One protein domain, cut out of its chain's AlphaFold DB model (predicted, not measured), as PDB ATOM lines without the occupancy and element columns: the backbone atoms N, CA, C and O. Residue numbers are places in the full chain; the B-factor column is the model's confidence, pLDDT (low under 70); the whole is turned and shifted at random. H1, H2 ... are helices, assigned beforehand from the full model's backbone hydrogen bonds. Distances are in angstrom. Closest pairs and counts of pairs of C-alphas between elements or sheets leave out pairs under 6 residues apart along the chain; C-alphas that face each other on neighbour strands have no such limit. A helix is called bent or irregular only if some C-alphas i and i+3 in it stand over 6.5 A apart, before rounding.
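Overview. This is residues 328 to 410 of the 421 residues of an uncharacterized protein of Mytilus galloprovincialis (UniProt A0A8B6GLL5). One long helix, H1, forms one arm of a loose, open chain of loops on which four short helices are strung, no two helices touching. After H1 the chain turns through H2 and folds back to H3, which is near H1; it then runs out to H4, and residues 389 to 403 lead back to H5, near the last residue of H1. Residues 377 to 382 stick out. The printed part has 83 residues, with five named helices, H1 to H5 in order, holding 42 of them, and no named strand: the class is all helix. It is only just loose, close to compact, with a radius of gyration of the C-alphas of 14.6 A and spans of 41 by 31 by 20 A.

Along the chain. H1, residues 328 to 347, is 27.0 A long, from C-alpha 328 at (-42.465, -4.627, 24.944) to C-alpha 347 at (-26.895, -3.296, 2.903). It is neither bent nor irregular, but only just: C-alphas 344 and 347 are 6.2 A apart. H3, residues 365 to 371, is 10.1 A long, and H2, residues 353 to 358, 8.9 A. H4, residues 385 to 388, is 4.9 A long. H5, residues 404 to 408, is 6.1 A long and ends at C-alpha 408 at (-20.830, -11.821, 7.815).

Arrangement. H1 and H3 are close but not clearly touching, about perpendicular at 74 degrees; their closest C-alphas, of Lys 333 and Leu 365, are 6.2 A apart. H1 and H5 are close but not clearly touching, with the closest C-alphas, of Ile 347 and Gln 405, 7.2 A apart. H2 and H4 are apart, and so are H3 and H5. Every O i to N i+4 pair is within hydrogen-bond range in H1, H2, H3 and H5; H4 is too short for such a pair.

Size, cuts and confidence. The two farthest C-alphas, of Thr 379 and Asp 409, are 44.1 A apart. The printed part has no cut. The links H3 to H4 and H4 to H5 are long, with 13 and 15 residues. Mean pLDDT of the printed part is 77.7; residues 378 to 381, 394 to 396, 398, 405 and 408 to 410 are under 70.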
ATOM      1  N   TYR A 328     -43.059  -3.641  25.851       77.06
ATOM      2  CA  TYR A 328     -42.465  -4.627  24.944       77.06
ATOM      3  C   TYR A 328     -42.725  -4.307  23.471       77.06
ATOM      4  O   TYR A 328     -41.822  -4.408  22.651       77.06
ATOM      5  N   HIS A 329     -43.936  -3.860  23.125       77.12
ATOM      6  CA  HIS A 329     -44.269  -3.482  21.751       77.12
ATOM      7  C   HIS A 329     -43.476  -2.244  21.304       77.12
ATOM      8  O   HIS A 329     -43.021  -2.168  20.165       77.12
ATOM      9  N   VAL A 330     -43.285  -1.272  22.202       73.44
ATOM     10  CA  VAL A 330     -42.496  -0.063  21.925       73.44
ATOM     11  C   VAL A 330     -41.007  -0.390  21.795       73.44
ATOM     12  O   VAL A 330     -40.364   0.098  20.868       73.44
ATOM     13  N   GLU A 331     -40.465  -1.234  22.673       79.00
ATOM     14  CA  GLU A 331     -39.075  -1.700  22.610       79.00
ATOM     15  C   GLU A 331     -38.823  -2.508  21.331       79.00
ATOM     16  O   GLU A 331     -37.893  -2.192  20.590       79.00
ATOM     17  N   ALA A 332     -39.707  -3.451  20.992       83.25
ATOM     18  CA  ALA A 332     -39.647  -4.206  19.741       83.25
ATOM     19  C   ALA A 332     -39.706  -3.285  18.513       83.25
ATOM     20  O   ALA A 332     -38.913  -3.434  17.586       83.25
ATOM     21  N   LYS A 333     -40.586  -2.275  18.522       83.06
ATOM     22  CA  LYS A 333     -40.649  -1.267  17.456       83.06
ATOM     23  C   LYS A 333     -39.354  -0.459  17.359       83.06
ATOM     24  O   LYS A 333     -38.904  -0.176  16.254       83.06
ATOM     25  N   SER A 334     -38.757  -0.080  18.488       79.69
ATOM     26  CA  SER A 334     -37.490   0.655  18.498       79.69
ATOM     27  C   SER A 334     -36.332  -0.186  17.963       79.69
ATOM     28  O   SER A 334     -35.491   0.356  17.251       79.69
ATOM     29  N   LEU A 335     -36.274  -1.474  18.311       84.75
ATOM     30  CA  LEU A 335     -35.274  -2.404  17.786       84.75
ATOM     31  C   LEU A 335     -35.458  -2.590  16.280       84.75
ATOM     32  O   LEU A 335     -34.514  -2.382  15.526       84.75
ATOM     33  N   PHE A 336     -36.690  -2.852  15.841       88.25
ATOM     34  CA  PHE A 336     -37.035  -2.973  14.427       88.25
ATOM     35  C   PHE A 336     -36.593  -1.756  13.612       88.25
ATOM     36  O   PHE A 336     -35.927  -1.916  12.597       88.25
ATOM     37  N   LEU A 337     -36.900  -0.535  14.069       86.75
ATOM     38  CA  LEU A 337     -36.509   0.681  13.352       86.75
ATOM     39  C   LEU A 337     -34.990   0.794  13.190       86.75
ATOM     40  O   LEU A 337     -34.534   1.177  12.119       86.75
ATOM     41  N   LYS A 338     -34.213   0.419  14.214       86.00
ATOM     42  CA  LYS A 338     -32.746   0.408  14.128       86.00
ATOM     43  C   LYS A 338     -32.234  -0.648  13.148       86.00
ATOM     44  O   LYS A 338     -31.358  -0.339  12.347       86.00
ATOM     45  N   CYS A 339     -32.790  -1.859  13.178       84.81
ATOM     46  CA  CYS A 339     -32.420  -2.931  12.248       84.81
ATOM     47  C   CYS A 339     -32.735  -2.551  10.792       84.81
ATOM     48  O   CYS A 339     -31.895  -2.708   9.911       84.81
ATOM     49  N   ILE A 340     -33.915  -1.981  10.540       87.31
ATOM     50  CA  ILE A 340     -34.312  -1.506   9.210       87.31
ATOM     51  C   ILE A 340     -33.459  -0.321   8.756       87.31
ATOM     52  O   ILE A 340     -33.080  -0.254   7.590       87.31
ATOM     53  N   GLU A 341     -33.124   0.611   9.650       87.69
ATOM     54  CA  GLU A 341     -32.229   1.726   9.331       87.69
ATOM     55  C   GLU A 341     -30.829   1.231   8.953       87.69
ATOM     56  O   GLU A 341     -30.252   1.723   7.980       87.69
ATOM     57  N   PHE A 342     -30.313   0.223   9.664       84.50
ATOM     58  CA  PHE A 342     -29.060  -0.444   9.321       84.50
ATOM     59  C   PHE A 342     -29.136  -1.088   7.931       84.50
ATOM     60  O   PHE A 342     -28.327  -0.751   7.062       84.50
ATOM     61  N   ARG A 343     -30.168  -1.908   7.674       84.00
ATOM     62  CA  ARG A 343     -30.400  -2.540   6.364       84.00
ATOM     63  C   ARG A 343     -30.496  -1.502   5.245       84.00
ATOM     64  O   ARG A 343     -29.843  -1.645   4.215       84.00
ATOM     65  N   LYS A 344     -31.232  -0.409   5.458       86.19
ATOM     66  CA  LYS A 344     -31.413   0.670   4.475       86.19
ATOM     67  C   LYS A 344     -30.123   1.440   4.172       86.19
ATOM     68  O   LYS A 344     -29.945   1.871   3.038       86.19
ATOM     69  N   LYS A 345     -29.250   1.650   5.163       85.75
ATOM     70  CA  LYS A 345     -28.018   2.445   5.003       85.75
ATOM     71  C   LYS A 345     -26.818   1.633   4.531       85.75
ATOM     72  O   LYS A 345     -26.032   2.146   3.745       85.75
ATOM     73  N   HIS A 346     -26.654   0.409   5.026       80.81
ATOM     74  CA  HIS A 346     -25.405  -0.342   4.864       80.81
ATOM     75  C   HIS A 346     -25.499  -1.501   3.874       80.81
ATOM     76  O   HIS A 346     -24.477  -1.852   3.285       80.81
ATOM     77  N   ILE A 347     -26.696  -2.060   3.672       79.75
ATOM     78  CA  ILE A 347     -26.895  -3.296   2.903       79.75
ATOM     79  C   ILE A 347     -27.642  -3.003   1.605       79.75
ATOM     80  O   ILE A 347     -27.115  -3.226   0.523       79.75
ATOM     81  N   HIS A 348     -28.830  -2.401   1.685       80.44
ATOM     82  CA  HIS A 348     -29.681  -2.124   0.526       80.44
ATOM     83  C   HIS A 348     -29.005  -1.310  -0.603       80.44
ATOM     84  O   HIS A 348     -29.313  -1.567  -1.765       80.44
ATOM     85  N   PRO A 349     -28.080  -0.359  -0.341       82.06
ATOM     86  CA  PRO A 349     -27.342   0.326  -1.408       82.06
ATOM     87  C   PRO A 349     -26.332  -0.560  -2.154       82.06
ATOM     88  O   PRO A 349     -25.915  -0.192  -3.246       82.06
ATOM     89  N   LYS A 350     -25.919  -1.687  -1.562       79.38
ATOM     90  CA  LYS A 350     -24.916  -2.614  -2.109       79.38
ATOM     91  C   LYS A 350     -25.531  -3.814  -2.834       79.38
ATOM     92  O   LYS A 350     -24.801  -4.535  -3.503       79.38
ATOM     93  N   LEU A 351     -26.838  -4.031  -2.681       79.44
ATOM     94  CA  LEU A 351     -27.577  -5.126  -3.310       79.44
ATOM     95  C   LEU A 351     -27.973  -4.777  -4.751       79.44
ATOM     96  O   LEU A 351     -28.295  -3.625  -5.060       79.44
ATOM     97  N   SER A 352     -28.002  -5.787  -5.617       80.38
ATOM     98  CA  SER A 352     -28.606  -5.720  -6.953       80.38
ATOM     99  C   SER A 352     -30.138  -5.620  -6.880       80.38
ATOM    100  O   SER A 352     -30.747  -5.887  -5.844       80.38
ATOM    101  N   GLU A 353     -30.800  -5.228  -7.972       78.12
ATOM    102  CA  GLU A 353     -32.270  -5.087  -8.001       78.12
ATOM    103  C   GLU A 353     -33.019  -6.406  -7.727       78.12
ATOM    104  O   GLU A 353     -34.077  -6.402  -7.098       78.12
ATOM    105  N   GLU A 354     -32.454  -7.548  -8.121       76.50
ATOM    106  CA  GLU A 354     -33.024  -8.873  -7.845       76.50
ATOM    107  C   GLU A 354     -32.906  -9.237  -6.357       76.50
ATOM    108  O   GLU A 354     -33.855  -9.736  -5.746       76.50
ATOM    109  N   GLU A 355     -31.778  -8.899  -5.733       77.25
ATOM    110  CA  GLU A 355     -31.560  -9.104  -4.302       77.25
ATOM    111  C   GLU A 355     -32.410  -8.163  -3.444       77.25
ATOM    112  O   GLU A 355     -32.893  -8.567  -2.389       77.25
ATOM    113  N   LYS A 356     -32.676  -6.931  -3.893       78.62
ATOM    114  CA  LYS A 356     -33.587  -6.006  -3.193       78.62
ATOM    115  C   LYS A 356     -35.012  -6.550  -3.098       78.62
ATOM    116  O   LYS A 356     -35.668  -6.359  -2.076       78.62
ATOM    117  N   ASN A 357     -35.474  -7.262  -4.127       77.81
ATOM    118  CA  ASN A 357     -36.777  -7.928  -4.103       77.81
ATOM    119  C   ASN A 357     -36.795  -9.135  -3.156       77.81
ATOM    120  O   ASN A 357     -37.817  -9.395  -2.521       77.81
ATOM    121  N   LYS A 358     -35.669  -9.845  -3.027       79.62
ATOM    122  CA  LYS A 358     -35.515 -10.950  -2.071       79.62
ATOM    123  C   LYS A 358     -35.399 -10.458  -0.621       79.62
ATOM    124  O   LYS A 358     -35.917 -11.104   0.285       79.62
ATOM    125  N   PHE A 359     -34.781  -9.295  -0.403       79.00
ATOM    126  CA  PHE A 359     -34.540  -8.696   0.915       79.00
ATOM    127  C   PHE A 359     -35.246  -7.337   1.074       79.00
ATOM    128  O   PHE A 359     -34.591  -6.289   1.144       79.00
ATOM    129  N   PRO A 360     -36.588  -7.321   1.174       82.00
ATOM    130  CA  PRO A 360     -37.342  -6.079   1.251       82.00
ATOM    131  C   PRO A 360     -37.045  -5.285   2.532       82.00
ATOM    132  O   PRO A 360     -36.786  -5.824   3.616       82.00
ATOM    133  N   VAL A 361     -37.130  -3.958   2.408       85.12
ATOM    134  CA  VAL A 361     -37.032  -3.008   3.523       85.12
ATOM    135  C   VAL A 361     -38.441  -2.610   3.945       85.12
ATOM    136  O   VAL A 361     -39.130  -1.871   3.246       85.12
ATOM    137  N   TYR A 362     -38.869  -3.093   5.107       85.31
ATOM    138  CA  TYR A 362     -40.190  -2.797   5.657       85.31
ATOM    139  C   TYR A 362     -40.216  -1.434   6.357       85.31
ATOM    140  O   TYR A 362     -39.341  -1.133   7.167       85.31
ATOM    141  N   GLU A 363     -41.246  -0.620   6.114       82.12
ATOM    142  CA  GLU A 363     -41.390   0.686   6.774       82.12
ATOM    143  C   GLU A 363     -41.936   0.571   8.204       82.12
ATOM    144  O   GLU A 363     -41.608   1.383   9.081       82.12
ATOM    145  N   HIS A 364     -42.792  -0.421   8.465       82.00
ATOM    146  CA  HIS A 364     -43.423  -0.613   9.764       82.00
ATOM    147  C   HIS A 364     -43.309  -2.050  10.280       82.00
ATOM    148  O   HIS A 364     -43.346  -3.021   9.530       82.00
ATOM    149  N   LEU A 365     -43.272  -2.185  11.612       82.25
ATOM    150  CA  LEU A 365     -43.273  -3.482  12.302       82.25
ATOM    151  C   LEU A 365     -44.522  -4.323  11.959       82.25
ATOM    152  O   LEU A 365     -44.496  -5.547  12.007       82.25
ATOM    153  N   THR A 366     -45.629  -3.672  11.601       80.81
ATOM    154  CA  THR A 366     -46.842  -4.355  11.141       80.81
ATOM    155  C   THR A 366     -46.647  -5.046   9.800       80.81
ATOM    156  O   THR A 366     -47.251  -6.085   9.573       80.81
ATOM    157  N   ASP A 367     -45.801  -4.500   8.932       83.94
ATOM    158  CA  ASP A 367     -45.657  -4.974   7.557       83.94
ATOM    159  C   ASP A 367     -44.838  -6.264   7.540       83.94
ATOM    160  O   ASP A 367     -45.226  -7.236   6.900       83.94
ATOM    161  N   ILE A 368     -43.777  -6.319   8.353       84.19
ATOM    162  CA  ILE A 368     -43.011  -7.550   8.584       84.19
ATOM    163  C   ILE A 368     -43.853  -8.606   9.315       84.19
ATOM    164  O   ILE A 368     -43.790  -9.795   9.001       84.19
ATOM    165  N   ALA A 369     -44.707  -8.186  10.256       81.31
ATOM    166  CA  ALA A 369     -45.634  -9.102  10.907       81.31
ATOM    167  C   ALA A 369     -46.598  -9.709   9.882       81.31
ATOM    168  O   ALA A 369     -46.759 -10.919   9.879       81.31
ATOM    169  N   VAL A 370     -47.165  -8.910   8.973       82.31
ATOM    170  CA  VAL A 370     -48.049  -9.390   7.898       82.31
ATOM    171  C   VAL A 370     -47.313 -10.272   6.889       82.31
ATOM    172  O   VAL A 370     -47.848 -11.309   6.517       82.31
ATOM    173  N   ALA A 371     -46.084  -9.923   6.497       81.44
ATOM    174  CA  ALA A 371     -45.280 -10.713   5.559       81.44
ATOM    175  C   ALA A 371     -44.966 -12.129   6.072       81.44
ATOM    176  O   ALA A 371     -44.743 -13.045   5.291       81.44
ATOM    177  N   THR A 372     -44.979 -12.319   7.393       81.81
ATOM    178  CA  THR A 372     -44.760 -13.628   8.021       81.81
ATOM    179  C   THR A 372     -46.057 -14.403   8.289       81.81
ATOM    180  O   THR A 372     -45.992 -15.493   8.859       81.81
ATOM    181  N   LEU A 373     -47.230 -13.854   7.951       82.38
ATOM    182  CA  LEU A 373     -48.531 -14.522   8.083       82.38
ATOM    183  C   LEU A 373     -48.961 -15.151   6.748       82.38
ATOM    184  O   LEU A 373     -48.508 -14.760   5.675       82.38
ATOM    185  N   CYS A 374     -49.878 -16.116   6.815       79.62
ATOM    186  CA  CYS A 374     -50.582 -16.637   5.648       79.62
ATOM    187  C   CYS A 374     -51.334 -15.517   4.922       79.62
ATOM    188  O   CYS A 374     -51.829 -14.585   5.562       79.62
ATOM    189  N   GLY A 375     -51.513 -15.666   3.607       73.00
ATOM    190  CA  GLY A 375     -52.466 -14.848   2.860       73.00
ATOM    191  C   GLY A 375     -53.863 -14.904   3.487       73.00
ATOM    192  O   GLY A 375     -54.246 -15.910   4.086       73.00
ATOM    193  N   LYS A 376     -54.609 -13.802   3.382       76.56
ATOM    194  CA  LYS A 376     -56.016 -13.773   3.790       76.56
ATOM    195  C   LYS A 376     -56.827 -14.632   2.826       76.56
ATOM    196  O   LYS A 376     -56.605 -14.552   1.617       76.56
ATOM    197  N   ASP A 377     -57.763 -15.414   3.348       71.69
ATOM    198  CA  ASP A 377     -58.718 -16.125   2.505       71.69
ATOM    199  C   ASP A 377     -59.558 -15.090   1.740       71.69
ATOM    200  O   ASP A 377     -59.996 -14.092   2.311       71.69
ATOM    201  N   THR A 378     -59.802 -15.309   0.447       64.44
ATOM    202  CA  THR A 378     -60.557 -14.388  -0.432       64.44
ATOM    203  C   THR A 378     -61.984 -14.103   0.048       64.44
ATOM    204  O   THR A 378     -62.624 -13.172  -0.436       64.44
ATOM    205  N   THR A 379     -62.482 -14.881   1.005       67.50
ATOM    206  CA  THR A 379     -63.797 -14.744   1.633       67.50
ATOM    207  C   THR A 379     -63.797 -13.897   2.910       67.50
ATOM    208  O   THR A 379     -64.871 -13.479   3.345       67.50
ATOM    209  N   HIS A 380     -62.639 -13.625   3.526       63.88
ATOM    210  CA  HIS A 380     -62.556 -12.954   4.825       63.88
ATOM    211  C   HIS A 380     -61.458 -11.878   4.883       63.88
ATOM    212  O   HIS A 380     -60.288 -12.119   4.607       63.88
ATOM    213  N   ASP A 381     -61.816 -10.685   5.371       69.50
ATOM    214  CA  ASP A 381     -60.883  -9.558   5.547       69.50
ATOM    215  C   ASP A 381     -59.870  -9.745   6.699       69.50
ATOM    216  O   ASP A 381     -58.972  -8.912   6.896       69.50
ATOM    217  N   CYS A 382     -59.997 -10.823   7.474       73.06
ATOM    218  CA  CYS A 382     -59.171 -11.137   8.635       73.06
ATOM    219  C   CYS A 382     -58.256 -12.349   8.396       73.06
ATOM    220  O   CYS A 382     -58.561 -13.251   7.623       73.06
ATOM    221  N   PHE A 383     -57.111 -12.366   9.082       76.88
ATOM    222  CA  PHE A 383     -56.213 -13.521   9.082       76.88
ATOM    223  C   PHE A 383     -56.800 -14.654   9.927       76.88
ATOM    224  O   PHE A 383     -57.400 -14.404  10.976       76.88
ATOM    225  N   ASN A 384     -56.574 -15.901   9.511       79.50
ATOM    226  CA  ASN A 384     -57.003 -17.068  10.274       79.50
ATOM    227  C   ASN A 384     -56.330 -17.084  11.661       79.50
ATOM    228  O   ASN A 384     -55.112 -16.914  11.780       79.50
ATOM    229  N   LYS A 385     -57.117 -17.327  12.716       81.31
ATOM    230  CA  LYS A 385     -56.643 -17.371  14.107       81.31
ATOM    231  C   LYS A 385     -55.475 -18.342  14.302       81.31
ATOM    232  O   LYS A 385     -54.538 -18.019  15.021       81.31
ATOM    233  N   VAL A 386     -55.482 -19.490  13.620       81.38
ATOM    234  CA  VAL A 386     -54.397 -20.488  13.708       81.38
ATOM    235  C   VAL A 386     -53.055 -19.908  13.239       81.38
ATOM    236  O   VAL A 386     -52.004 -20.229  13.797       81.38
ATOM    237  N   CYS A 387     -53.090 -19.023  12.240       78.50
ATOM    238  CA  CYS A 387     -51.912 -18.321  11.748       78.50
ATOM    239  C   CYS A 387     -51.452 -17.224  12.720       78.50
ATOM    240  O   CYS A 387     -50.258 -17.113  12.999       78.50
ATOM    241  N   LEU A 388     -52.390 -16.461  13.292       77.62
ATOM    242  CA  LEU A 388     -52.089 -15.445  14.309       77.62
ATOM    243  C   LEU A 388     -51.444 -16.055  15.563       77.62
ATOM    244  O   LEU A 388     -50.502 -15.482  16.105       77.62
ATOM    245  N   ASP A 389     -51.887 -17.250  15.958       80.81
ATOM    246  CA  ASP A 389     -51.312 -18.028  17.061       80.81
ATOM    247  C   ASP A 389     -49.976 -18.710  16.692       80.81
ATOM    248  O   ASP A 389     -49.404 -19.418  17.519       80.81
ATOM    249  N   ARG A 390     -49.475 -18.529  15.457       77.50
ATOM    250  CA  ARG A 390     -48.237 -19.134  14.923       77.50
ATOM    251  C   ARG A 390     -48.207 -20.666  14.995       77.50
ATOM    252  O   ARG A 390     -47.142 -21.267  15.087       77.50
ATOM    253  N   LYS A 391     -49.374 -21.310  14.916       80.81
ATOM    254  CA  LYS A 391     -49.508 -22.778  14.945       80.81
ATOM    255  C   LYS A 391     -49.536 -23.410  13.552       80.81
ATOM    256  O   LYS A 391     -49.652 -24.625  13.431       80.81
ATOM    257  N   CYS A 392     -49.463 -22.607  12.491       79.56
ATOM    258  CA  CYS A 392     -49.383 -23.099  11.121       79.56
ATOM    259  C   CYS A 392     -47.954 -23.549  10.770       79.56
ATOM    260  O   CYS A 392     -46.988 -22.874  11.105       79.56
ATOM    261  N   THR A 393     -47.820 -24.650  10.030       70.12
ATOM    262  CA  THR A 393     -46.519 -25.237   9.651       70.12
ATOM    263  C   THR A 393     -45.854 -24.577   8.440       70.12
ATOM    264  O   THR A 393     -44.676 -24.805   8.194       70.12
ATOM    265  N   LYS A 394     -46.594 -23.770   7.669       64.44
ATOM    266  CA  LYS A 394     -46.148 -23.224   6.373       64.44
ATOM    267  C   LYS A 394     -45.689 -21.755   6.408       64.44
ATOM    268  O   LYS A 394     -45.348 -21.221   5.361       64.44
ATOM    269  N   PHE A 395     -45.724 -21.081   7.563       67.00
ATOM    270  CA  PHE A 395     -45.496 -19.630   7.652       67.00
ATOM    271  C   PHE A 395     -44.869 -19.246   8.995       67.00
ATOM    272  O   PHE A 395     -45.172 -19.855  10.020       67.00
ATOM    273  N   GLY A 396     -44.014 -18.223   9.008       69.56
ATOM    274  CA  GLY A 396     -43.293 -17.808  10.210       69.56
ATOM    275  C   GLY A 396     -42.108 -16.898   9.905       69.56
ATOM    276  O   GLY A 396     -41.983 -16.371   8.804       69.56
ATOM    277  N   VAL A 397     -41.223 -16.726  10.892       70.38
ATOM    278  CA  VAL A 397     -39.972 -15.951  10.755       70.38
ATOM    279  C   VAL A 397     -39.050 -16.552   9.685       70.38
ATOM    280  O   VAL A 397     -38.254 -15.836   9.104       70.38
ATOM    281  N   CYS A 398     -39.220 -17.836   9.360       69.81
ATOM    282  CA  CYS A 398     -38.523 -18.533   8.277       69.81
ATOM    283  C   CYS A 398     -38.807 -17.990   6.865       69.81
ATOM    284  O   CYS A 398     -38.135 -18.403   5.932       69.81
ATOM    285  N   LEU A 399     -39.788 -17.097   6.698       73.19
ATOM    286  CA  LEU A 399     -40.025 -16.373   5.442       73.19
ATOM    287  C   LEU A 399     -39.171 -15.102   5.318       73.19
ATOM    288  O   LEU A 399     -39.230 -14.419   4.300       73.19
ATOM    289  N   LEU A 400     -38.440 -14.740   6.375       76.38
ATOM    290  CA  LEU A 400     -37.541 -13.597   6.386       76.38
ATOM    291  C   LEU A 400     -36.121 -14.103   6.166       76.38
ATOM    292  O   LEU A 400     -35.499 -14.631   7.088       76.38
ATOM    293  N   ASP A 401     -35.616 -13.910   4.953       76.19
ATOM    294  CA  ASP A 401     -34.229 -14.216   4.639       76.19
ATOM    295  C   ASP A 401     -33.302 -13.071   5.089       76.19
ATOM    296  O   ASP A 401     -33.664 -11.882   5.082       76.19
ATOM    297  N   PHE A 402     -32.083 -13.447   5.471       75.44
ATOM    298  CA  PHE A 402     -30.969 -12.533   5.724       75.44
ATOM    299  C   PHE A 402     -30.009 -12.570   4.539       75.44
ATOM    300  O   PHE A 402     -29.831 -13.623   3.925       75.44
ATOM    301  N   SER A 403     -29.401 -11.432   4.202       73.62
ATOM    302  CA  SER A 403     -28.349 -11.418   3.183       73.62
ATOM    303  C   SER A 403     -27.037 -11.968   3.751       73.62
ATOM    304  O   SER A 403     -26.791 -11.893   4.955       73.62
ATOM    305  N   ASP A 404     -26.149 -12.468   2.892       72.44
ATOM    306  CA  ASP A 404     -24.849 -12.993   3.337       72.44
ATOM    307  C   ASP A 404     -23.999 -11.920   4.044       72.44
ATOM    308  O   ASP A 404     -23.264 -12.222   4.979       72.44
ATOM    309  N   GLN A 405     -24.175 -10.644   3.672       68.25
ATOM    310  CA  GLN A 405     -23.561  -9.501   4.361       68.25
ATOM    311  C   GLN A 405     -24.124  -9.271   5.773       68.25
ATOM    312  O   GLN A 405     -23.391  -8.861   6.667       68.25
ATOM    313  N   GLU A 406     -25.415  -9.538   5.999       72.00
ATOM    314  CA  GLU A 406     -26.006  -9.473   7.343       72.00
ATOM    315  C   GLU A 406     -25.462 -10.566   8.257       72.00
ATOM    316  O   GLU A 406     -25.371 -10.351   9.462       72.00
ATOM    317  N   LEU A 407     -25.098 -11.715   7.687       73.19
ATOM    318  CA  LEU A 407     -24.522 -12.841   8.414       73.19
ATOM    319  C   LEU A 407     -23.009 -12.681   8.632       73.19
ATOM    320  O   LEU A 407     -22.509 -13.123   9.665       73.19
ATOM    321  N   SER A 408     -22.286 -12.022   7.717       67.25
ATOM    322  CA  SER A 408     -20.830 -11.821   7.815       67.25
ATOM    323  C   SER A 408     -20.409 -10.707   8.774       67.25
ATOM    324  O   SER A 408     -19.330 -10.783   9.353       67.25
ATOM    325  N   ASP A 409     -21.239  -9.675   8.948       60.56
ATOM    326  CA  ASP A 409     -20.935  -8.516   9.804       60.56
ATOM    327  C   ASP A 409     -21.260  -8.755  11.294       60.56
ATOM    328  O   ASP A 409     -21.166  -7.830  12.107       60.56
ATOM    329  N   TYR A 410     -21.633  -9.980  11.693       53.59
ATOM    330  CA  TYR A 410     -21.750 -10.331  13.108       53.59
ATOM    331  C   TYR A 410     -20.351 -10.415  13.737       53.59
ATOM    332  O   TYR A 410     -19.601 -11.335  13.408       53.59
TER     333      TYR A 410